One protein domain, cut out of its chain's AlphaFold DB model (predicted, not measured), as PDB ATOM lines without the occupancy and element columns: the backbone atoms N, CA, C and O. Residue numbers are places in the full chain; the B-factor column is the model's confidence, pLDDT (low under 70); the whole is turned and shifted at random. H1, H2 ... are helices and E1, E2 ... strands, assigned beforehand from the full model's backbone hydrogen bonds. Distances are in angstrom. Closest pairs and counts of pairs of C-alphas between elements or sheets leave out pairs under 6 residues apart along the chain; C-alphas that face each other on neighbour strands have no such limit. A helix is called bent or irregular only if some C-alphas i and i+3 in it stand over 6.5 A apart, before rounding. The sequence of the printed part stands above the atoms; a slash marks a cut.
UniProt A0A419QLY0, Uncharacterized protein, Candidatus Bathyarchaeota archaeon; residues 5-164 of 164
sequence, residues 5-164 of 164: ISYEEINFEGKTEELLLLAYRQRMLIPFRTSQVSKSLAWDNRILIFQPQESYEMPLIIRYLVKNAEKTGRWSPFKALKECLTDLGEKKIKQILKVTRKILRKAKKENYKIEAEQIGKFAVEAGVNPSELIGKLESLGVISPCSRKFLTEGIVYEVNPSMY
ATOM      1  N   ILE A   5      18.856 -32.234  12.025       94.31
ATOM      2  CA  ILE A   5      19.458 -32.986  10.929       94.31
ATOM      3  C   ILE A   5      18.688 -32.682   9.638       94.31
ATOM      4  O   ILE A   5      17.452 -32.648   9.658       94.31
ATOM      5  N   SER A   6      19.390 -32.422   8.538       94.75
ATOM      6  CA  SER A   6      18.778 -32.326   7.209       94.75
ATOM      7  C   SER A   6      18.594 -33.711   6.590       94.75
ATOM      8  O   SER A   6      19.231 -34.676   7.009       94.75
ATOM      9  N   TYR A   7      17.723 -33.832   5.589       93.56
ATOM     10  CA  TYR A   7      17.517 -35.091   4.870       93.56
ATOM     11  C   TYR A   7      18.831 -35.653   4.297       93.56
ATOM     12  O   TYR A   7      19.083 -36.851   4.380       93.56
ATOM     13  N   GLU A   8      19.692 -34.783   3.773       93.31
ATOM     14  CA  GLU A   8      20.981 -35.130   3.165       93.31
ATOM     15  C   GLU A   8      22.043 -35.566   4.182       93.31
ATOM     16  O   GLU A   8      22.968 -36.293   3.830       93.31
ATOM     17  N   GLU A   9      21.924 -35.139   5.442       92.81
ATOM     18  CA  GLU A   9      22.830 -35.548   6.521       92.81
ATOM     19  C   GLU A   9      22.524 -36.966   7.042       92.81
ATOM     20  O   GLU A   9      23.319 -37.535   7.798       92.81
ATOM     21  N   ILE A  10      21.383 -37.558   6.664       90.25
ATOM     22  CA  ILE A  10      20.991 -38.901   7.101       90.25
ATOM     23  C   ILE A  10      21.745 -39.942   6.276       90.25
ATOM     24  O   ILE A  10      21.347 -40.308   5.173       90.25
ATOM     25  N   ASN A  11      22.824 -40.456   6.859       87.12
ATOM     26  CA  ASN A  11      23.584 -41.563   6.298       87.12
ATOM     27  C   ASN A  11      23.109 -42.894   6.901       87.12
ATOM     28  O   ASN A  11      23.474 -43.241   8.026       87.12
ATOM     29  N   PHE A  12      22.269 -43.620   6.168       89.56
ATOM     30  CA  PHE A  12      21.753 -44.930   6.553       89.56
ATOM     31  C   PHE A  12      21.912 -45.895   5.377       89.56
ATOM     32  O   PHE A  12      21.522 -45.571   4.263       89.56
ATOM     33  N   GLU A  13      22.478 -47.080   5.623       87.06
ATOM     34  CA  GLU A  13      22.741 -48.077   4.569       87.06
ATOM     35  C   GLU A  13      21.454 -48.690   3.979       87.06
ATOM     36  O   GLU A  13      21.486 -49.302   2.914       87.06
ATOM     37  N   GLY A  14      20.317 -48.536   4.667       89.38
ATOM     38  CA  GLY A  14      19.001 -48.963   4.193       89.38
ATOM     39  C   GLY A  14      18.195 -47.839   3.534       89.38
ATOM     40  O   GLY A  14      18.715 -46.798   3.147       89.38
ATOM     41  N   LYS A  15      16.876 -48.031   3.437       92.25
ATOM     42  CA  LYS A  15      15.976 -47.000   2.905       92.25
ATOM     43  C   LYS A  15      15.747 -45.895   3.932       92.25
ATOM     44  O   LYS A  15      15.088 -46.110   4.955       92.25
ATOM     45  N   THR A  16      16.260 -44.709   3.641       92.00
ATOM     46  CA  THR A  16      16.131 -43.514   4.484       92.00
ATOM     47  C   THR A  16      14.674 -43.184   4.818       92.00
ATOM     48  O   THR A  16      14.373 -42.788   5.943       92.00
ATOM     49  N   GLU A  17      13.743 -43.409   3.892       93.69
ATOM     50  CA  GLU A  17      12.316 -43.141   4.073       93.69
ATOM     51  C   GLU A  17      11.680 -44.049   5.131       93.69
ATOM     52  O   GLU A  17      10.865 -43.591   5.932       93.69
ATOM     53  N   GLU A  18      12.076 -45.324   5.184       94.06
ATOM     54  CA  GLU A  18      11.584 -46.271   6.192       94.06
ATOM     55  C   GLU A  18      12.104 -45.894   7.589       94.06
ATOM     56  O   GLU A  18      11.331 -45.868   8.555       94.06
ATOM     57  N   LEU A  19      13.384 -45.513   7.688       94.06
ATOM     58  CA  LEU A  19      13.980 -45.000   8.925       94.06
ATOM     59  C   LEU A  19      13.269 -43.727   9.401       94.06
ATOM     60  O   LEU A  19      12.893 -43.624  10.571       94.06
ATOM     61  N   LEU A  20      13.061 -42.763   8.504       95.38
ATOM     62  CA  LEU A  20      12.402 -41.499   8.820       95.38
ATOM     63  C   LEU A  20      10.940 -41.695   9.218       95.38
ATOM     64  O   LEU A  20      10.482 -41.075  10.178       95.38
ATOM     65  N   LEU A  21      10.213 -42.586   8.540       95.88
ATOM     66  CA  LEU A  21       8.843 -42.928   8.910       95.88
ATOM     67  C   LEU A  21       8.785 -43.511  10.327       95.88
ATOM     68  O   LEU A  21       7.923 -43.119  11.119       95.88
ATOM     69  N   LEU A  22       9.709 -44.412  10.671       95.31
ATOM     70  CA  LEU A  22       9.810 -44.970  12.017       95.31
ATOM     71  C   LEU A  22      10.146 -43.883  13.048       95.31
ATOM     72  O   LEU A  22       9.436 -43.749  14.048       95.31
ATOM     73  N   ALA A  23      11.180 -43.078  12.793       95.75
ATOM     74  CA  ALA A  23      11.616 -42.008  13.685       95.75
ATOM     75  C   ALA A  23      10.509 -40.969  13.923       95.75
ATOM     76  O   ALA A  23      10.301 -40.540  15.059       95.75
ATOM     77  N   TYR A  24       9.745 -40.624  12.885       96.12
ATOM     78  CA  TYR A  24       8.591 -39.733  12.986       96.12
ATOM     79  C   TYR A  24       7.455 -40.339  13.812       96.12
ATOM     80  O   TYR A  24       6.913 -39.681  14.709       96.12
ATOM     81  N   ARG A  25       7.107 -41.610  13.569       94.88
ATOM     82  CA  ARG A  25       6.077 -42.319  14.348       94.88
ATOM     83  C   ARG A  25       6.441 -42.428  15.825       94.88
ATOM     84  O   ARG A  25       5.549 -42.350  16.662       94.88
ATOM     85  N   GLN A  26       7.728 -42.558  16.138       95.81
ATOM     86  CA  GLN A  26       8.240 -42.594  17.511       95.81
ATOM     87  C   GLN A  26       8.526 -41.205  18.102       95.81
ATOM     88  O   GLN A  26       8.983 -41.123  19.242       95.81
ATOM     89  N   ARG A  27       8.270 -40.119  17.353       96.62
ATOM     90  CA  ARG A  27       8.599 -38.728  17.729       96.62
ATOM     91  C   ARG A  27      10.070 -38.553  18.133       96.62
ATOM     92  O   ARG A  27      10.398 -37.712  18.969       96.62
ATOM     93  N   MET A  28      10.948 -39.362  17.543       96.31
ATOM     94  CA  MET A  28      12.398 -39.237  17.681       96.31
ATOM     95  C   MET A  28      12.934 -38.116  16.799       96.31
ATOM     96  O   MET A  28      13.791 -37.354  17.233       96.31
ATOM     97  N   LEU A  29      12.392 -38.012  15.585       96.19
ATOM     98  CA  LEU A  29      12.628 -36.917  14.655       96.19
ATOM     99  C   LEU A  29      11.290 -36.306  14.262       96.19
ATOM    100  O   LEU A  29      10.326 -37.019  13.982       96.19
ATOM    101  N   ILE A  30      11.225 -34.985  14.268       95.56
ATOM    102  CA  ILE A  30      10.007 -34.229  14.013       95.56
ATOM    103  C   ILE A  30      10.296 -33.263  12.864       95.56
ATOM    104  O   ILE A  30      11.269 -32.520  12.948       95.56
ATOM    105  N   PRO A  31       9.508 -33.262  11.779       95.19
ATOM    106  CA  PRO A  31       9.713 -32.315  10.687       95.19
ATOM    107  C   PRO A  31       9.664 -30.868  11.184       95.19
ATOM    108  O   PRO A  31       8.847 -30.547  12.045       95.19
ATOM    109  N   PHE A  32      10.476 -29.975  10.617       91.19
ATOM    110  CA  PHE A  32      10.279 -28.531  10.809       91.19
ATOM    111  C   PHE A  32       9.075 -28.014  10.028       91.19
ATOM    112  O   PHE A  32       8.402 -27.073  10.452       91.19
ATOM    113  N   ARG A  33       8.795 -28.638   8.881       89.56
ATOM    114  CA  ARG A  33       7.702 -28.243   8.007       89.56
ATOM    115  C   ARG A  33       6.360 -28.369   8.720       89.56
ATOM    116  O   ARG A  33       5.980 -29.432   9.220       89.56
ATOM    117  N   THR A  34       5.618 -27.271   8.712       84.94
ATOM    118  CA  THR A  34       4.265 -27.167   9.255       84.94
ATOM    119  C   THR A  34       3.234 -27.035   8.144       84.94
ATOM    120  O   THR A  34       3.537 -26.623   7.020       84.94
ATOM    121  N   SER A  35       1.990 -27.397   8.459       77.62
ATOM    122  CA  SER A  35       0.851 -27.117   7.588       77.62
ATOM    123  C   SER A  35       0.660 -25.614   7.401       77.62
ATOM    124  O   SER A  35       0.573 -24.866   8.369       77.62
ATOM    125  N   GLN A  36       0.503 -25.169   6.154       71.88
ATOM    126  CA  GLN A  36       0.205 -23.763   5.842       71.88
ATOM    127  C   GLN A  36      -1.163 -23.313   6.387       71.88
ATOM    128  O   GLN A  36      -1.402 -22.123   6.563       71.88
ATOM    129  N   VAL A  37      -2.050 -24.267   6.691       67.62
ATOM    130  CA  VAL A  37      -3.398 -24.016   7.224       67.62
ATOM    131  C   VAL A  37      -3.367 -23.717   8.730       67.62
ATOM    132  O   VAL A  37      -4.258 -23.055   9.252       67.62
ATOM    133  N   SER A  38      -2.338 -24.181   9.445       64.94
ATOM    134  CA  SER A  38      -2.223 -24.069  10.901       64.94
ATOM    135  C   SER A  38      -0.786 -23.712  11.286       64.94
ATOM    136  O   SER A  38       0.122 -24.532  11.175       64.94
ATOM    137  N   LYS A  39      -0.572 -22.500  11.818       66.81
ATOM    138  CA  LYS A  39       0.739 -22.040  12.330       66.81
ATOM    139  C   LYS A  39       1.144 -22.698  13.665       66.81
ATOM    140  O   LYS A  39       2.045 -22.212  14.343       66.81
ATOM    141  N   SER A  40       0.466 -23.767  14.080       80.12
ATOM    142  CA  SER A  40       0.736 -24.454  15.343       80.12
ATOM    143  C   SER A  40       2.001 -25.297  15.252       80.12
ATOM    144  O   SER A  40       2.230 -26.003  14.265       80.12
ATOM    145  N   LEU A  41       2.797 -25.270  16.329       84.06
ATOM    146  CA  LEU A  41       3.988 -26.100  16.437       84.06
ATOM    147  C   LEU A  41       3.731 -27.534  16.949       84.06
ATOM    148  O   LEU A  41       4.677 -28.283  17.191       84.06
ATOM    149  N   ALA A  42       2.463 -27.915  17.102       91.19
ATOM    150  CA  ALA A  42       2.056 -29.251  17.513       91.19
ATOM    151  C   ALA A  42       2.510 -30.343  16.532       91.19
ATOM    152  O   ALA A  42       2.552 -30.129  15.315       91.19
ATOM    153  N   TRP A  43       2.798 -31.539  17.055       93.50
ATOM    154  CA  TRP A  43       3.260 -32.669  16.241       93.50
ATOM    155  C   TRP A  43       2.230 -33.106  15.196       93.50
ATOM    156  O   TRP A  43       2.608 -33.472  14.084       93.50
ATOM    157  N   ASP A  44       0.938 -32.986  15.504       88.81
ATOM    158  CA  ASP A  44      -0.154 -33.293  14.580       88.81
ATOM    159  C   ASP A  44      -0.252 -32.329  13.380       88.81
ATOM    160  O   ASP A  44      -0.948 -32.630  12.413       88.81
ATOM    161  N   ASN A  45       0.475 -31.208  13.373       89.81
ATOM    162  CA  ASN A  45       0.580 -30.297  12.222       89.81
ATOM    163  C   ASN A  45       1.900 -30.392  11.460       89.81
ATOM    164  O   ASN A  45       2.102 -29.641  10.500       89.81
ATOM    165  N   ARG A  46       2.788 -31.305  11.859       91.31
ATOM    166  CA  ARG A  46       4.050 -31.554  11.162       91.31
ATOM    167  C   ARG A  46       3.823 -32.413   9.934       91.31
ATOM    168  O   ARG A  46       3.149 -33.437  10.013       91.31
ATOM    169  N   ILE A  47       4.402 -31.995   8.815       91.81
ATOM    170  CA  ILE A  47       4.282 -32.695   7.538       91.81
ATOM    171  C   ILE A  47       5.607 -33.396   7.260       91.81
ATOM    172  O   ILE A  47       6.630 -32.741   7.088       91.81
ATOM    173  N   LEU A  48       5.578 -34.728   7.237       94.25
ATOM    174  CA  LEU A  48       6.722 -35.549   6.860       94.25
ATOM    175  C   LEU A  48       6.834 -35.592   5.331       94.25
ATOM    176  O   LEU A  48       5.905 -36.047   4.666       94.25
ATOM    177  N   ILE A  49       7.961 -35.127   4.793       93.75
ATOM    178  CA  ILE A  49       8.283 -35.166   3.363       93.75
ATOM    179  C   ILE A  49       9.679 -35.762   3.205       93.75
ATOM    180  O   ILE A  49      10.619 -35.305   3.841       93.75
ATOM    181  N   PHE A  50       9.825 -36.765   2.345       93.12
ATOM    182  CA  PHE A  50      11.105 -37.424   2.083       93.12
ATOM    183  C   PHE A  50      11.818 -36.770   0.898       93.12
ATOM    184  O   PHE A  50      11.858 -37.326  -0.198       93.12
ATOM    185  N   GLN A  51      12.292 -35.539   1.080       92.75
ATOM    186  CA  GLN A  51      12.953 -34.784   0.018       92.75
ATOM    187  C   GLN A  51      14.194 -34.053   0.537       92.75
ATOM    188  O   GLN A  51      14.244 -33.699   1.718       92.75
ATOM    189  N   PRO A  52      15.177 -33.794  -0.344       91.25
ATOM    190  CA  PRO A  52      16.260 -32.868  -0.049       91.25
ATOM    191  C   PRO A  52      15.730 -31.516   0.463       91.25
ATOM    192  O   PRO A  52      14.604 -31.120   0.167       91.25
ATOM    193  N   GLN A  53      16.547 -30.816   1.248       91.56
ATOM    194  CA  GLN A  53      16.268 -29.547   1.927       91.56
ATOM    195  C   GLN A  53      15.242 -29.627   3.067       91.56
ATOM    196  O   GLN A  53      15.088 -28.660   3.820       91.56
ATOM    197  N   GLU A  54      14.583 -30.769   3.267       95.38
ATOM    198  CA  GLU A  54      13.807 -31.005   4.480       95.38
ATOM    199  C   GLU A  54      14.730 -31.149   5.690       95.38
ATOM    200  O   GLU A  54      15.820 -31.719   5.622       95.38
ATOM    201  N   SER A  55      14.277 -30.621   6.823       95.12
ATOM    202  CA  SER A  55      14.998 -30.687   8.091       95.12
ATOM    203  C   SER A  55      14.102 -31.229   9.188       95.12
ATOM    204  O   SER A  55      12.888 -30.988   9.216       95.12
ATOM    205  N   TYR A  56      14.732 -31.913  10.134       95.56
ATOM    206  CA  TYR A  56      14.075 -32.562  11.255       95.56
ATOM    207  C   TYR A  56      14.720 -32.135  12.564       95.56
ATOM    208  O   TYR A  56      15.945 -32.080  12.676       95.56
ATOM    209  N   GLU A  57      13.899 -31.865  13.572       95.38
ATOM    210  CA  GLU A  57      14.343 -31.649  14.942       95.38
ATOM    211  C   GLU A  57      14.289 -32.948  15.748       95.38
ATOM    212  O   GLU A  57      13.335 -33.724  15.667       95.38
ATOM    213  N   MET A  58      15.316 -33.173  16.565       96.44
ATOM    214  CA  MET A  58      15.339 -34.207  17.589       96.44
ATOM    215  C   MET A  58      14.994 -33.564  18.938       96.44
ATOM    216  O   MET A  58      15.805 -32.781  19.455       96.44
ATOM    217  N   PRO A  59      13.840 -33.897  19.548       96.88
ATOM    218  CA  PRO A  59      13.454 -33.306  20.818       96.88
ATOM    219  C   PRO A  59      14.489 -33.548  21.916       96.88
ATOM    220  O   PRO A  59      15.196 -34.561  21.931       96.88
ATOM    221  N   LEU A  60      14.578 -32.621  22.874       97.31
ATOM    222  CA  LEU A  60      15.621 -32.649  23.899       97.31
ATOM    223  C   LEU A  60      15.643 -33.973  24.672       97.31
ATOM    224  O   LEU A  60      16.721 -34.541  24.847       97.31
ATOM    225  N   ILE A  61      14.480 -34.502  25.057       97.88
ATOM    226  CA  ILE A  61      14.396 -35.779  25.772       97.88
ATOM    227  C   ILE A  61      14.940 -36.957  24.953       97.88
ATOM    228  O   ILE A  61      15.610 -37.830  25.506       97.88
ATOM    229  N   ILE A  62      14.734 -36.950  23.633       97.88
ATOM    230  CA  ILE A  62      15.234 -37.984  22.719       97.88
ATOM    231  C   ILE A  62      16.759 -37.955  22.669       97.88
ATOM    232  O   ILE A  62      17.397 -39.004  22.716       97.88
ATOM    233  N   ARG A  63      17.368 -36.761  22.686       97.25
ATOM    234  CA  ARG A  63      18.833 -36.640  22.720       97.25
ATOM    235  C   ARG A  63      19.440 -37.302  23.957       97.25
ATOM    236  O   ARG A  63      20.481 -37.949  23.854       97.25
ATOM    237  N   TYR A  64      18.796 -37.157  25.115       97.69
ATOM    238  CA  TYR A  64      19.226 -37.824  26.351       97.69
ATOM    239  C   TYR A  64      18.958 -39.330  26.318       97.69
ATOM    240  O   TYR A  64      19.777 -40.100  26.817       97.69
ATOM    241  N   LEU A  65      17.839 -39.757  25.731       97.38
ATOM    242  CA  LEU A  65      17.509 -41.171  25.545       97.38
ATOM    243  C   LEU A  65      18.554 -41.889  24.688       97.38
ATOM    244  O   LEU A  65      19.133 -42.867  25.154       97.38
ATOM    245  N   VAL A  66      18.853 -41.360  23.498       96.31
ATOM    246  CA  VAL A  66      19.853 -41.920  22.576       96.31
ATOM    247  C   VAL A  66      21.233 -41.940  23.229       96.31
ATOM    248  O   VAL A  66      21.833 -43.004  23.331       96.31
ATOM    249  N   LYS A  67      21.687 -40.816  23.804       95.88
ATOM    250  CA  LYS A  67      22.980 -40.738  24.512       95.88
ATOM    251  C   LYS A  67      23.099 -41.777  25.634       95.88
ATOM    252  O   LYS A  67      24.178 -42.312  25.881       95.88
ATOM    253  N   ASN A  68      22.012 -42.047  26.355       96.06
ATOM    254  CA  ASN A  68      22.001 -43.069  27.399       96.06
ATOM    255  C   ASN A  68      21.995 -44.485  26.832       96.06
ATOM    256  O   ASN A  68      22.700 -45.345  27.368       96.06
ATOM    257  N   ALA A  69      21.233 -44.727  25.770       96.31
ATOM    258  CA  ALA A  69      21.192 -46.013  25.092       96.31
ATOM    259  C   ALA A  69      22.559 -46.367  24.493       96.31
ATOM    260  O   ALA A  69      23.040 -47.466  24.738       96.31
ATOM    261  N   GLU A  70      23.239 -45.424  23.840       95.81
ATOM    262  CA  GLU A  70      24.606 -45.599  23.323       95.81
ATOM    263  C   GLU A  70      25.596 -45.990  24.426       95.81
ATOM    264  O   GLU A  70      26.399 -46.901  24.264       95.81
ATOM    265  N   LYS A  71      25.521 -45.325  25.585       95.06
ATOM    266  CA  LYS A  71      26.446 -45.574  26.702       95.06
ATOM    267  C   LYS A  71      26.171 -46.860  27.471       95.06
ATOM    268  O   LYS A  71      27.073 -47.374  28.122       95.06
ATOM    269  N   THR A  72      24.917 -47.306  27.521       95.38
ATOM    270  CA  THR A  72      24.492 -48.346  28.476       95.38
ATOM    271  C   THR A  72      23.807 -49.547  27.838       95.38
ATOM    272  O   THR A  72      23.511 -50.509  28.544       95.38
ATOM    273  N   GLY A  73      23.500 -49.489  26.543       95.75
ATOM    274  CA  GLY A  73      22.677 -50.473  25.840       95.75
ATOM    275  C   GLY A  73      21.215 -50.505  26.300       95.75
ATOM    276  O   GLY A  73      20.492 -51.434  25.958       95.75
ATOM    277  N   ARG A  74      20.762 -49.540  27.116       96.19
ATOM    278  CA  ARG A  74      19.422 -49.543  27.721       96.19
ATOM    279  C   ARG A  74      18.626 -48.304  27.347       96.19
ATOM    280  O   ARG A  74      19.039 -47.178  27.627       96.19
ATOM    281  N   TRP A  75      17.415 -48.520  26.842       96.12
ATOM    282  CA  TRP A  75      16.420 -47.463  26.706       96.12
ATOM    283  C   TRP A  75      15.812 -47.156  28.080       96.12
ATOM    284  O   TRP A  75      15.134 -47.992  28.671       96.12
ATOM    285  N   SER A  76      16.135 -45.999  28.666       97.00
ATOM    286  CA  SER A  76      15.749 -45.659  30.049       97.00
ATOM    287  C   SER A  76      15.118 -44.261  30.152       97.00
ATOM    288  O   SER A  76      15.782 -43.324  30.609       97.00
ATOM    289  N   PRO A  77      13.824 -44.102  29.804       97.25
ATOM    290  CA  PRO A  77      13.150 -42.800  29.744       97.25
ATOM    291  C   PRO A  77      13.240 -41.961  31.018       97.25
ATOM    292  O   PRO A  77      13.569 -40.780  30.973       97.25
ATOM    293  N   PHE A  78      13.020 -42.564  32.188       98.06
ATOM    294  CA  PHE A  78      13.076 -41.822  33.454       98.06
ATOM    295  C   PHE A  78      14.496 -41.472  33.901       98.06
ATOM    296  O   PHE A  78      14.665 -40.516  34.656       98.06
ATOM    297  N   LYS A  79      15.510 -42.214  33.438       97.81
ATOM    298  CA  LYS A  79      16.911 -41.834  33.639       97.81
ATOM    299  C   LYS A  79      17.239 -40.616  32.773       97.81
ATOM    300  O   LYS A  79      17.689 -39.612  33.311       97.81
ATOM    301  N   ALA A  80      16.896 -40.675  31.484       98.06
ATOM    302  CA  ALA A  80      17.067 -39.570  30.544       98.06
ATOM    303  C   ALA A  80      16.342 -38.295  31.003       98.06
ATOM    304  O   ALA A  80      16.935 -37.222  31.019       98.06
ATOM    305  N   LEU A  81      15.090 -38.414  31.460       98.50
ATOM    306  CA  LEU A  81      14.327 -37.275  31.970       98.50
ATOM    307  C   LEU A  81      14.946 -36.693  33.245       98.50
ATOM    308  O   LEU A  81      15.024 -35.477  33.383       98.50
ATOM    309  N   LYS A  82      15.409 -37.541  34.172       98.56
ATOM    310  CA  LYS A  82      16.079 -37.081  35.396       98.56
ATOM    311  C   LYS A  82      17.343 -36.288  35.068       98.56
ATOM    312  O   LYS A  82      17.533 -35.217  35.631       98.56
ATOM    313  N   GLU A  83      18.187 -36.817  34.190       98.12
ATOM    314  CA  GLU A  83      19.421 -36.157  33.752       98.12
ATOM    315  C   GLU A  83      19.115 -34.840  33.039       98.12
ATOM    316  O   GLU A  83      19.663 -33.810  33.409       98.12
ATOM    317  N   CYS A  84      18.155 -34.842  32.115       97.56
ATOM    318  CA  CYS A  84      17.735 -33.640  31.407       97.56
ATOM    319  C   CYS A  84      17.243 -32.539  32.361       97.56
ATOM    320  O   CYS A  84      17.674 -31.395  32.259       97.56
ATOM    321  N   LEU A  85      16.393 -32.877  33.335       98.25
ATOM    322  CA  LEU A  85      15.933 -31.920  34.346       98.25
ATOM    323  C   LEU A  85      17.075 -31.432  35.252       98.25
ATOM    324  O   LEU A  85      17.072 -30.274  35.660       98.25
ATOM    325  N   THR A  86      18.043 -32.300  35.557       98.31
ATOM    326  CA  THR A  86      19.213 -31.953  36.379       98.31
ATOM    327  C   THR A  86      20.089 -30.929  35.664       98.31
ATOM    328  O   THR A  86      20.424 -29.905  36.251       98.31
ATOM    329  N   ASP A  87      20.382 -31.161  34.383       97.69
ATOM    330  CA  ASP A  87      21.197 -30.260  33.561       97.69
ATOM    331  C   ASP A  87      20.512 -28.901  33.330       97.69
ATOM    332  O   ASP A  87      21.181 -27.886  33.159       97.69
ATOM    333  N   LEU A  88      19.174 -28.858  33.381       96.38
ATOM    334  CA  LEU A  88      18.381 -27.625  33.334       96.38
ATOM    335  C   LEU A  88      18.254 -26.909  34.693       96.38
ATOM    336  O   LEU A  88      17.557 -25.899  34.783       96.38
ATOM    337  N   GLY A  89      18.879 -27.420  35.760       97.38
ATOM    338  CA  GLY A  89      18.831 -26.806  37.092       97.38
ATOM    339  C   GLY A  89      17.467 -26.897  37.785       97.38
ATOM    340  O   GLY A  89      17.155 -26.082  38.657       97.38
ATOM    341  N   GLU A  90      16.627 -27.864  37.406       97.44
ATOM    342  CA  GLU A  90      15.303 -28.041  38.000       97.44
ATOM    343  C   GLU A  90      15.395 -28.418  39.487       97.44
ATOM    344  O   GLU A  90      16.141 -29.312  39.882       97.44
ATOM    345  N   LYS A  91      14.573 -27.785  40.330       96.50
ATOM    346  CA  LYS A  91      14.549 -28.029  41.782       96.50
ATOM    347  C   LYS A  91      13.551 -29.121  42.171       96.50
ATOM    348  O   LYS A  91      13.780 -29.863  43.124       96.50
ATOM    349  N   LYS A  92      12.448 -29.264  41.430       97.00
ATOM    350  CA  LYS A  92      11.341 -30.196  41.719       97.00
ATOM    351  C   LYS A  92      11.440 -31.518  40.945       97.00
ATOM    352  O   LYS A  92      10.424 -32.114  40.583       97.00
ATOM    353  N   ILE A  93      12.657 -32.012  40.692       98.12
ATOM    354  CA  ILE A  93      12.905 -33.199  39.847       98.12
ATOM    355  C   ILE A  93      12.094 -34.411  40.318       98.12
ATOM    356  O   ILE A  93      11.432 -35.067  39.516       98.12
ATOM    357  N   LYS A  94      12.105 -34.716  41.623       98.25
ATOM    358  CA  LYS A  94      11.392 -35.885  42.169       98.25
ATOM    359  C   LYS A  94       9.884 -35.802  41.910       98.25
ATOM    360  O   LYS A  94       9.274 -36.803  41.534       98.25
ATOM    361  N   GLN A  95       9.299 -34.622  42.096       98.44
ATOM    362  CA  GLN A  95       7.881 -34.361  41.883       98.44
ATOM    363  C   GLN A  95       7.533 -34.482  40.399       98.44
ATOM    364  O   GLN A  95       6.624 -35.235  40.061       98.44
ATOM    365  N   ILE A  96       8.307 -33.846  39.514       98.50
ATOM    366  CA  ILE A  96       8.092 -33.919  38.064       98.50
ATOM    367  C   ILE A  96       8.164 -35.371  37.587       98.50
ATOM    368  O   ILE A  96       7.217 -35.849  36.973       98.50
ATOM    369  N   LEU A  97       9.197 -36.136  37.964       98.56
ATOM    370  CA  LEU A  97       9.299 -37.556  37.597       98.56
ATOM    371  C   LEU A  97       8.107 -38.386  38.106       98.56
ATOM    372  O   LEU A  97       7.653 -39.307  37.420       98.56
ATOM    373  N   LYS A  98       7.596 -38.091  39.310       98.19
ATOM    374  CA  LYS A  98       6.411 -38.759  39.873       98.19
ATOM    375  C   LYS A  98       5.166 -38.457  39.039       98.19
ATOM    376  O   LYS A  98       4.442 -39.393  38.698       98.19
ATOM    377  N   VAL A  99       4.939 -37.189  38.696       98.31
ATOM    378  CA  VAL A  99       3.782 -36.764  37.895       98.31
ATOM    379  C   VAL A  99       3.879 -37.291  36.472       98.31
ATOM    380  O   VAL A  99       2.931 -37.916  36.006       98.31
ATOM    381  N   THR A 100       5.032 -37.162  35.811       98.69
ATOM    382  CA  THR A 100       5.247 -37.709  34.465       98.69
ATOM    383  C   THR A 100       4.948 -39.205  34.438       98.69
ATOM    384  O   THR A 100       4.261 -39.672  33.541       98.69
ATOM    385  N   ARG A 101       5.338 -39.976  35.463       98.38
ATOM    386  CA  ARG A 101       4.981 -41.403  35.541       98.38
ATOM    387  C   ARG A 101       3.477 -41.659  35.629       98.38
ATOM    388  O   ARG A 101       3.012 -42.631  35.035       98.38
ATOM    389  N   LYS A 102       2.717 -40.828  36.348       98.31
ATOM    390  CA  LYS A 102       1.246 -40.911  36.363       98.31
ATOM    391  C   LYS A 102       0.666 -40.585  34.984       98.31
ATOM    392  O   LYS A 102      -0.151 -41.358  34.494       98.31
ATOM    393  N   ILE A 103       1.159 -39.519  34.347       98.56
ATOM    394  CA  ILE A 103       0.768 -39.098  32.994       98.56
ATOM    395  C   ILE A 103       0.973 -40.237  31.991       98.56
ATOM    396  O   ILE A 103       0.007 -40.661  31.368       98.56
ATOM    397  N   LEU A 104       2.185 -40.801  31.893       98.38
ATOM    398  CA  LEU A 104       2.483 -41.892  30.953       98.38
ATOM    399  C   LEU A 104       1.599 -43.124  31.209       98.38
ATOM    400  O   LEU A 104       1.083 -43.739  30.283       98.38
ATOM    401  N   ARG A 105       1.374 -43.492  32.476       98.00
ATOM    402  CA  ARG A 105       0.520 -44.645  32.815       98.00
ATOM    403  C   ARG A 105      -0.939 -44.440  32.424       98.00
ATOM    404  O   ARG A 105      -1.571 -45.403  32.000       98.00
ATOM    405  N   LYS A 106      -1.475 -43.229  32.599       97.81
ATOM    406  CA  LYS A 106      -2.837 -42.892  32.168       97.81
ATOM    407  C   LYS A 106      -2.905 -42.854  30.645       97.81
ATOM    408  O   LYS A 106      -3.720 -43.570  30.080       97.81
ATOM    409  N   ALA A 107      -1.982 -42.148  29.997       97.38
ATOM    410  CA  ALA A 107      -1.949 -42.018  28.546       97.38
ATOM    411  C   ALA A 107      -1.826 -43.363  27.824       97.38
ATOM    412  O   ALA A 107      -2.520 -43.593  26.842       97.38
ATOM    413  N   LYS A 108      -1.026 -44.306  28.339       96.75
ATOM    414  CA  LYS A 108      -0.925 -45.662  27.769       96.75
ATOM    415  C   LYS A 108      -2.270 -46.391  27.685       96.75
ATOM    416  O   LYS A 108      -2.456 -47.203  26.787       96.75
ATOM    417  N   LYS A 109      -3.194 -46.120  28.613       96.38
ATOM    418  CA  LYS A 109      -4.547 -46.705  28.617       96.38
ATOM    419  C   LYS A 109      -5.498 -45.999  27.648       96.38
ATOM    420  O   LYS A 109      -6.477 -46.598  27.236       96.38
ATOM    421  N   GLU A 110      -5.179 -44.764  27.273       93.69
ATOM    422  CA  GLU A 110      -6.004 -43.864  26.459       93.69
ATOM    423  C   GLU A 110      -5.334 -43.591  25.100       93.69
ATOM    424  O   GLU A 110      -5.252 -42.455  24.634       93.69
ATOM    425  N   ASN A 111      -4.770 -44.635  24.480       92.50
ATOM    426  CA  ASN A 111      -4.109 -44.559  23.174       92.50
ATOM    427  C   ASN A 111      -3.058 -43.429  23.068       92.50
ATOM    428  O   ASN A 111      -3.038 -42.652  22.112       92.50
ATOM    429  N   TYR A 112      -2.193 -43.339  24.082       95.25
ATOM    430  CA  TYR A 112      -1.101 -42.366  24.198       95.25
ATOM    431  C   TYR A 112      -1.546 -40.901  24.309       95.25
ATOM    432  O   TYR A 112      -0.747 -39.999  24.047       95.25
ATOM    433  N   LYS A 113      -2.784 -40.651  24.749       95.12
ATOM    434  CA  LYS A 113      -3.335 -39.303  24.935       95.12
ATOM    435  C   LYS A 113      -3.762 -39.031  26.369       95.12
ATOM    436  O   LYS A 113      -4.057 -39.948  27.126       95.12
ATOM    437  N   ILE A 114      -3.786 -37.764  26.758       96.31
ATOM    438  CA  ILE A 114      -4.227 -37.336  28.086       96.31
ATOM    439  C   ILE A 114      -4.815 -35.925  28.037       96.31
ATOM    440  O   ILE A 114      -4.312 -35.051  27.334       96.31
ATOM    441  N   GLU A 115      -5.877 -35.690  28.798       95.38
ATOM    442  CA  GLU A 115      -6.508 -34.373  28.920       95.38
ATOM    443  C   GLU A 115      -5.684 -33.429  29.808       95.38
ATOM    444  O   GLU A 115      -5.102 -33.842  30.819       95.38
ATOM    445  N   ALA A 116      -5.696 -32.134  29.483       95.19
ATOM    446  CA  ALA A 116      -5.040 -31.089  30.269       95.19
ATOM    447  C   ALA A 116      -5.520 -31.065  31.730       95.19
ATOM    448  O   ALA A 116      -4.715 -30.907  32.648       95.19
ATOM    449  N   GLU A 117      -6.819 -31.283  31.955       94.81
ATOM    450  CA  GLU A 117      -7.409 -31.325  33.295       94.81
ATOM    451  C   GLU A 117      -6.800 -32.455  34.145       94.81
ATOM    452  O   GLU A 117      -6.468 -32.257  35.316       94.81
ATOM    453  N   GLN A 118      -6.582 -33.632  33.551       96.81
ATOM    454  CA  GLN A 118      -5.971 -34.774  34.237       96.81
ATOM    455  C   GLN A 118      -4.500 -34.513  34.570       96.81
ATOM    456  O   GLN A 118      -4.060 -34.823  35.681       96.81
ATOM    457  N   ILE A 119      -3.746 -33.900  33.645       97.94
ATOM    458  CA  ILE A 119      -2.377 -33.436  33.928       97.94
ATOM    459  C   ILE A 119      -2.395 -32.466  35.115       97.94
ATOM    460  O   ILE A 119      -1.594 -32.618  36.041       97.94
ATOM    461  N   GLY A 120      -3.329 -31.509  35.118       97.81
ATOM    462  CA  GLY A 120      -3.479 -30.523  36.183       97.81
ATOM    463  C   GLY A 120      -3.745 -31.152  37.546       97.81
ATOM    464  O   GLY A 120      -3.037 -30.839  38.504       97.81
ATOM    465  N   LYS A 121      -4.677 -32.110  37.627       98.12
ATOM    466  CA  LYS A 121      -4.945 -32.876  38.856       98.12
ATOM    467  C   LYS A 121      -3.679 -33.560  39.375       98.12
ATOM    468  O   LYS A 121      -3.307 -33.378  40.533       98.12
ATOM    469  N   PHE A 122      -2.952 -34.274  38.511       98.44
ATOM    470  CA  PHE A 122      -1.721 -34.955  38.924       98.44
ATOM    471  C   PHE A 122      -0.609 -33.991  39.356       98.44
ATOM    472  O   PHE A 122       0.161 -34.328  40.259       98.44
ATOM    473  N   ALA A 123      -0.508 -32.820  38.724       98.19
ATOM    474  CA  ALA A 123       0.467 -31.792  39.076       98.19
ATOM    475  C   ALA A 123       0.187 -31.201  40.465       98.19
ATOM    476  O   ALA A 123       1.090 -31.178  41.308       98.19
ATOM    477  N   VAL A 124      -1.068 -30.821  40.730       97.94
ATOM    478  CA  VAL A 124      -1.512 -30.287  42.028       97.94
ATOM    479  C   VAL A 124      -1.267 -31.301  43.145       97.94
ATOM    480  O   VAL A 124      -0.642 -30.960  44.148       97.94
ATOM    481  N   GLU A 125      -1.634 -32.571  42.942       97.25
ATOM    482  CA  GLU A 125      -1.371 -33.668  43.894       97.25
ATOM    483  C   GLU A 125       0.117 -33.847  44.248       97.25
ATOM    484  O   GLU A 125       0.456 -34.457  45.265       97.25
ATOM    485  N   ALA A 126       1.029 -33.382  43.394       96.00
ATOM    486  CA  ALA A 126       2.469 -33.476  43.603       96.00
ATOM    487  C   ALA A 126       3.127 -32.148  44.010       96.00
ATOM    488  O   ALA A 126       4.354 -32.108  44.131       96.00
ATOM    489  N   GLY A 127       2.355 -31.073  44.212       96.44
ATOM    490  CA  GLY A 127       2.880 -29.751  44.570       96.44
ATOM    491  C   GLY A 127       3.627 -29.041  43.428       96.44
ATOM    492  O   GLY A 127       4.571 -28.273  43.666       96.44
ATOM    493  N   VAL A 128       3.247 -29.319  42.179       96.88
ATOM    494  CA  VAL A 128       3.800 -28.684  40.973       96.88
ATOM    495  C   VAL A 128       2.715 -27.833  40.316       96.88
ATOM    496  O   VAL A 128       1.563 -28.250  40.245       96.88
ATOM    497  N   ASN A 129       3.073 -26.641  39.833       97.62
ATOM    498  CA  ASN A 129       2.141 -25.812  39.077       97.62
ATOM    499  C   ASN A 129       1.788 -26.517  37.743       97.62
ATOM    500  O   ASN A 129       2.706 -26.907  37.015       97.62
ATOM    501  N   PRO A 130       0.494 -26.696  37.410       97.25
ATOM    502  CA  PRO A 130       0.073 -27.362  36.177       97.25
ATOM    503  C   PRO A 130       0.646 -26.758  34.893       97.25
ATOM    504  O   PRO A 130       1.190 -27.488  34.066       97.25
ATOM    505  N   SER A 131       0.556 -25.438  34.735       96.06
ATOM    506  CA  SER A 131       0.987 -24.737  33.523       96.06
ATOM    507  C   SER A 131       2.502 -24.807  33.343       96.06
ATOM    508  O   SER A 131       2.981 -25.076  32.243       96.06
ATOM    509  N   GLU A 132       3.264 -24.653  34.432       96.88
ATOM    510  CA  GLU A 132       4.723 -24.828  34.411       96.88
ATOM    511  C   GLU A 132       5.119 -26.261  34.038       96.88
ATOM    512  O   GLU A 132       6.066 -26.464  33.275       96.88
ATOM    513  N   LEU A 133       4.407 -27.266  34.562       98.25
ATOM    514  CA  LEU A 133       4.664 -28.661  34.222       98.25
ATOM    515  C   LEU A 133       4.396 -28.924  32.740       98.25
ATOM    516  O   LEU A 133       5.235 -29.537  32.087       98.25
ATOM    517  N   ILE A 134       3.251 -28.475  32.221       97.88
ATOM    518  CA  ILE A 134       2.869 -28.663  30.818       97.88
ATOM    519  C   ILE A 134       3.920 -28.038  29.900       97.88
ATOM    520  O   ILE A 134       4.534 -28.768  29.125       97.88
ATOM    521  N   GLY A 135       4.225 -26.745  30.066       97.00
ATOM    522  CA  GLY A 135       5.206 -26.066  29.212       97.00
ATOM    523  C   GLY A 135       6.602 -26.694  29.297       97.00
ATOM    524  O   GLY A 135       7.341 -26.766  28.311       97.00
ATOM    525  N   LYS A 136       6.966 -27.243  30.462       97.75
ATOM    526  CA  LYS A 136       8.210 -28.002  30.616       97.75
ATOM    527  C   LYS A 136       8.168 -29.318  29.847       97.75
ATOM    528  O   LYS A 136       9.085 -29.604  29.092       97.75
ATOM    529  N   LEU A 137       7.123 -30.126  30.002       98.38
ATOM    530  CA  LEU A 137       7.020 -31.398  29.285       98.38
ATOM    531  C   LEU A 137       6.929 -31.195  27.763       98.38
ATOM    532  O   LEU A 137       7.510 -31.991  27.027       98.38
ATOM    533  N   GLU A 138       6.276 -30.129  27.299       97.31
ATOM    534  CA  GLU A 138       6.251 -29.737  25.885       97.31
ATOM    535  C   GLU A 138       7.640 -29.343  25.375       97.31
ATOM    536  O   GLU A 138       8.122 -29.922  24.404       97.31
ATOM    537  N   SER A 139       8.326 -28.418  26.055       95.44
ATOM    538  CA  SER A 139       9.661 -27.949  25.635       95.44
ATOM    539  C   SER A 139      10.727 -29.048  25.652       95.44
ATOM    540  O   SER A 139      11.665 -29.022  24.856       95.44
ATOM    541  N   LEU A 140      10.577 -30.049  26.523       97.50
ATOM    542  CA  LEU A 140      11.430 -31.237  26.524       97.50
ATOM    543  C   LEU A 140      11.101 -32.220  25.390       97.50
ATOM    544  O   LEU A 140      11.939 -33.064  25.064       97.50
ATOM    545  N   GLY A 141       9.907 -32.132  24.800       97.38
ATOM    546  CA  GLY A 141       9.392 -33.076  23.810       97.38
ATOM    547  C   GLY A 141       8.816 -34.360  24.401       97.38
ATOM    548  O   GLY A 141       8.834 -35.400  23.744       97.38
ATOM    549  N   VAL A 142       8.345 -34.316  25.649       98.44
ATOM    550  CA  VAL A 142       7.674 -35.440  26.325       98.44
ATOM    551  C   VAL A 142       6.201 -35.514  25.927       98.44
ATOM    552  O   VAL A 142       5.664 -36.613  25.799       98.44
ATOM    553  N   ILE A 143       5.558 -34.364  25.723       98.00
ATOM    554  CA  ILE A 143       4.170 -34.254  25.262       98.00
ATOM    555  C   ILE A 143       4.050 -33.199  24.160       98.00
ATOM    556  O   ILE A 143       4.938 -32.364  24.002       98.00
ATOM    557  N   SER A 144       2.939 -33.217  23.432       96.62
ATOM    558  CA  SER A 144       2.571 -32.181  22.466       96.62
ATOM    559  C   SER A 144       1.053 -32.033  22.409       96.62
ATOM    560  O   SER A 144       0.349 -33.028  22.599       96.62
ATOM    561  N   PRO A 145       0.514 -30.828  22.187       94.00
ATOM    562  CA  PRO A 145      -0.924 -30.642  22.123       94.00
ATOM    563  C   PRO A 145      -1.502 -31.267  20.849       94.00
ATOM    564  O   PRO A 145      -0.962 -31.092  19.763       94.00
ATOM    565  N   CYS A 146      -2.649 -31.935  20.951       90.44
ATOM    566  CA  CYS A 146      -3.433 -32.396  19.804       90.44
ATOM    567  C   CYS A 146      -4.274 -31.240  19.246       90.44
ATOM    568  O   CYS A 146      -5.489 -31.166  19.449       90.44
ATOM    569  N   SER A 147      -3.617 -30.311  18.562       80.00
ATOM    570  CA  SER A 147      -4.218 -29.037  18.172       80.00
ATOM    571  C   SER A 147      -5.412 -29.146  17.217       80.00
ATOM    572  O   SER A 147      -6.315 -28.313  17.278       80.00
ATOM    573  N   ARG A 148      -5.492 -30.200  16.393       73.19
ATOM    574  CA  ARG A 148      -6.641 -30.431  15.494       73.19
ATOM    575  C   ARG A 148      -7.938 -30.797  16.224       73.19
ATOM    576  O   ARG A 148      -8.993 -30.811  15.600       73.19
ATOM    577  N   LYS A 149      -7.869 -31.118  17.519       69.19
ATOM    578  CA  LYS A 149      -8.996 -31.610  18.331       69.19
ATOM    579  C   LYS A 149      -9.458 -30.628  19.408       69.19
ATOM    580  O   LYS A 149     -10.421 -30.913  20.108       69.19
ATOM    581  N   PHE A 150      -8.821 -29.460  19.522       70.31
ATOM    582  CA  PHE A 150      -9.106 -28.518  20.609       70.31
ATOM    583  C   PHE A 150     -10.559 -28.052  20.682       70.31
ATOM    584  O   PHE A 150     -11.113 -27.954  21.773       70.31
ATOM    585  N   LEU A 151     -11.179 -27.784  19.533       64.56
ATOM    586  CA  LEU A 151     -12.548 -27.265  19.478       64.56
ATOM    587  C   LEU A 151     -13.614 -28.342  19.723       64.56
ATOM    588  O   LEU A 151     -14.758 -27.998  19.997       64.56
ATOM    589  N   THR A 152     -13.263 -29.625  19.619       67.50
ATOM    590  CA  THR A 152     -14.222 -30.739  19.679       67.50
ATOM    591  C   THR A 152     -14.067 -31.603  20.926       67.50
ATOM    592  O   THR A 152     -15.058 -32.129  21.419       67.50
ATOM    593  N   GLU A 153     -12.849 -31.747  21.453       70.50
ATOM    594  CA  GLU A 153     -12.520 -32.665  22.558       70.50
ATOM    595  C   GLU A 153     -11.853 -31.945  23.749       70.50
ATOM    596  O   GLU A 153     -11.422 -32.584  24.706       70.50
ATOM    597  N   GLY A 154     -11.745 -30.612  23.701       81.88
ATOM    598  CA  GLY A 154     -10.983 -29.832  24.675       81.88
ATOM    599  C   GLY A 154      -9.466 -29.972  24.498       81.88
ATOM    600  O   GLY A 154      -8.966 -30.452  23.478       81.88
ATOM    601  N   ILE A 155      -8.696 -29.508  25.486       89.88
ATOM    602  CA  ILE A 155      -7.227 -29.530  25.420       89.88
ATOM    603  C   ILE A 155      -6.715 -30.934  25.754       89.88
ATOM    604  O   ILE A 155      -6.637 -31.329  26.918       89.88
ATOM    605  N   VAL A 156      -6.334 -31.673  24.713       93.62
ATOM    606  CA  VAL A 156      -5.733 -33.009  24.798       93.62
ATOM    607  C   VAL A 156      -4.273 -32.941  24.367       93.62
ATOM    608  O   VAL A 156      -3.929 -32.231  23.424       93.62
ATOM    609  N   TYR A 157      -3.420 -33.711  25.031       96.19
ATOM    610  CA  TYR A 157      -2.011 -33.884  24.699       96.19
ATOM    611  C   TYR A 157      -1.743 -35.315  24.241       96.19
ATOM    612  O   TYR A 157      -2.231 -36.263  24.856       96.19
ATOM    613  N   GLU A 158      -0.930 -35.477  23.201       96.38
ATOM    614  CA  GLU A 158      -0.272 -36.747  22.897       96.38
ATOM    615  C   GLU A 158       1.050 -36.853  23.665       96.38
ATOM    616  O   GLU A 158       1.724 -35.859  23.940       96.38
ATOM    617  N   VAL A 159       1.421 -38.079  24.020       97.94
ATOM    618  CA  VAL A 159       2.665 -38.400  24.719       97.94
ATOM    619  C   VAL A 159       3.672 -38.982  23.734       97.94
ATOM    620  O   VAL A 159       3.318 -39.834  22.922       97.94
ATOM    621  N   ASN A 160       4.940 -38.585  23.853       97.94
ATOM    622  CA  ASN A 160       6.025 -39.132  23.047       97.94
ATOM    623  C   ASN A 160       6.140 -40.663  23.245       97.94
ATOM    624  O   ASN A 160       6.437 -41.102  24.363       97.94
ATOM    625  N   PRO A 161       5.948 -41.490  22.197       96.94
ATOM    626  CA  PRO A 161       6.030 -42.949  22.305       96.94
ATOM    627  C   PRO A 161       7.396 -43.463  22.774       96.94
ATOM    628  O   PRO A 161       7.469 -44.500  23.430       96.94
ATOM    629  N   SER A 162       8.464 -42.698  22.544       96.62
ATOM    630  CA  SER A 162       9.817 -43.008  23.020       96.62
ATOM    631  C   SER A 162       9.964 -42.977  24.549       96.62
ATOM    632  O   SER A 162      11.027 -43.296  25.076       96.62
ATOM    633  N   MET A 163       8.921 -42.582  25.285       97.44
ATOM    634  CA  MET A 163       8.922 -42.533  26.748       97.44
ATOM    635  C   MET A 163       8.483 -43.843  27.428       97.44
ATOM    636  O   MET A 163       8.373 -43.858  28.659       97.44
ATOM    637  N   TYR A 164       8.233 -44.912  26.664       94.19
ATOM    638  CA  TYR A 164       7.796 -46.223  27.165       94.19
ATOM    639  C   TYR A 164       8.887 -47.288  27.160       94.19
ATOM    640  O   TYR A 164       9.862 -47.155  26.391       94.19
TER     641      TYR A 164
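This is residues 5 to 164 of the 164 residues of an uncharacterized protein of Candidatus Bathyarchaeota archaeon (UniProt A0A419QLY0). The domain has two lobes: in one, H4 covers a small three-stranded sheet, H6 packs at its E3 side, and H3 and H2 continue from H4; the looser other lobe holds H1, E1 and the long unnamed stretch 26 to 54. H7 lies at the sheet's far end. The printed part has 160 residues, with seven named helices and four named strands in the order H1 E1 H2 H3 H4 E2 H5 H6 E3 H7 E4; the class is mostly helix, with 78 of the 91 residues in named elements in helices and 13 in strands. The sheet, E2 - E4 - E3, is antiparallel; the whole is compact, with a radius of gyration of the C-alphas of 16.2 A and spans of 47 by 43 by 28 A.

Residues 5 to 6 pair antiparallel with residues 55 to 56 of E1, residues 55 to 57, which pairs with no named strand. H1, residues 16 to 25, touches no helix. H2, residues 60 to 72, touches H3, residues 77 to 87, closest at the C-alphas of Tyr 64 and Ala 80, 5.0 A apart. H3 and H4, residues 93 to 109, form a helical hairpin at a shallow tilt of 32 degrees, only just short of steep; their closest C-alphas are Leu 85 and Ile 93, 6.4 A apart. E2, residues 113 to 115, leads into H5, residues 116 to 124, which touches H4, closest at the C-alphas of Val 99 and Phe 122, 5.9 A. H5 also touches H6, residues 130 to 140, closest at the C-alphas of Gly 120 and Pro 130, 4.8 A. E3 is residues 143 to 145, H7 residues 147 to 153 and E4 residues 156 to 159. N 114 and O 157 of E2 and E4 are 2.9 A apart, and N 144 and O 158 of E3 and E4 3.0 A, within hydrogen-bond range. E2, H5, H6 and E3 make a split strand-helix-strand unit, E4 lying between its two strands, with a right-handed crossover. H4 and H6 on one face of the sheet make two layers, helices over a sheet; H4 runs across the strands at a height of 11.2 A. H5 and H7 only graze the sheet. Every O i to N i+4 pair is within range in H1, H2, H3, H5 and H6; H4 has 12 of 13, and irregular H7, with C-alphas 148 and 151 7.8 A apart, 1 of 3, beside 1 of 4 O i to N i+3 pairs.

H1 begins at C-alpha 16, (16.131, -43.514, 4.484), and E4 ends at C-alpha 159, (2.665, -38.400, 24.719). H4 measures 24.8 A, H2 18.6 A.

The printed part has no cut. The link H1 to E1, 29 residues, is long. Residues 37 to 39, 149 and 151 to 152 are under 70.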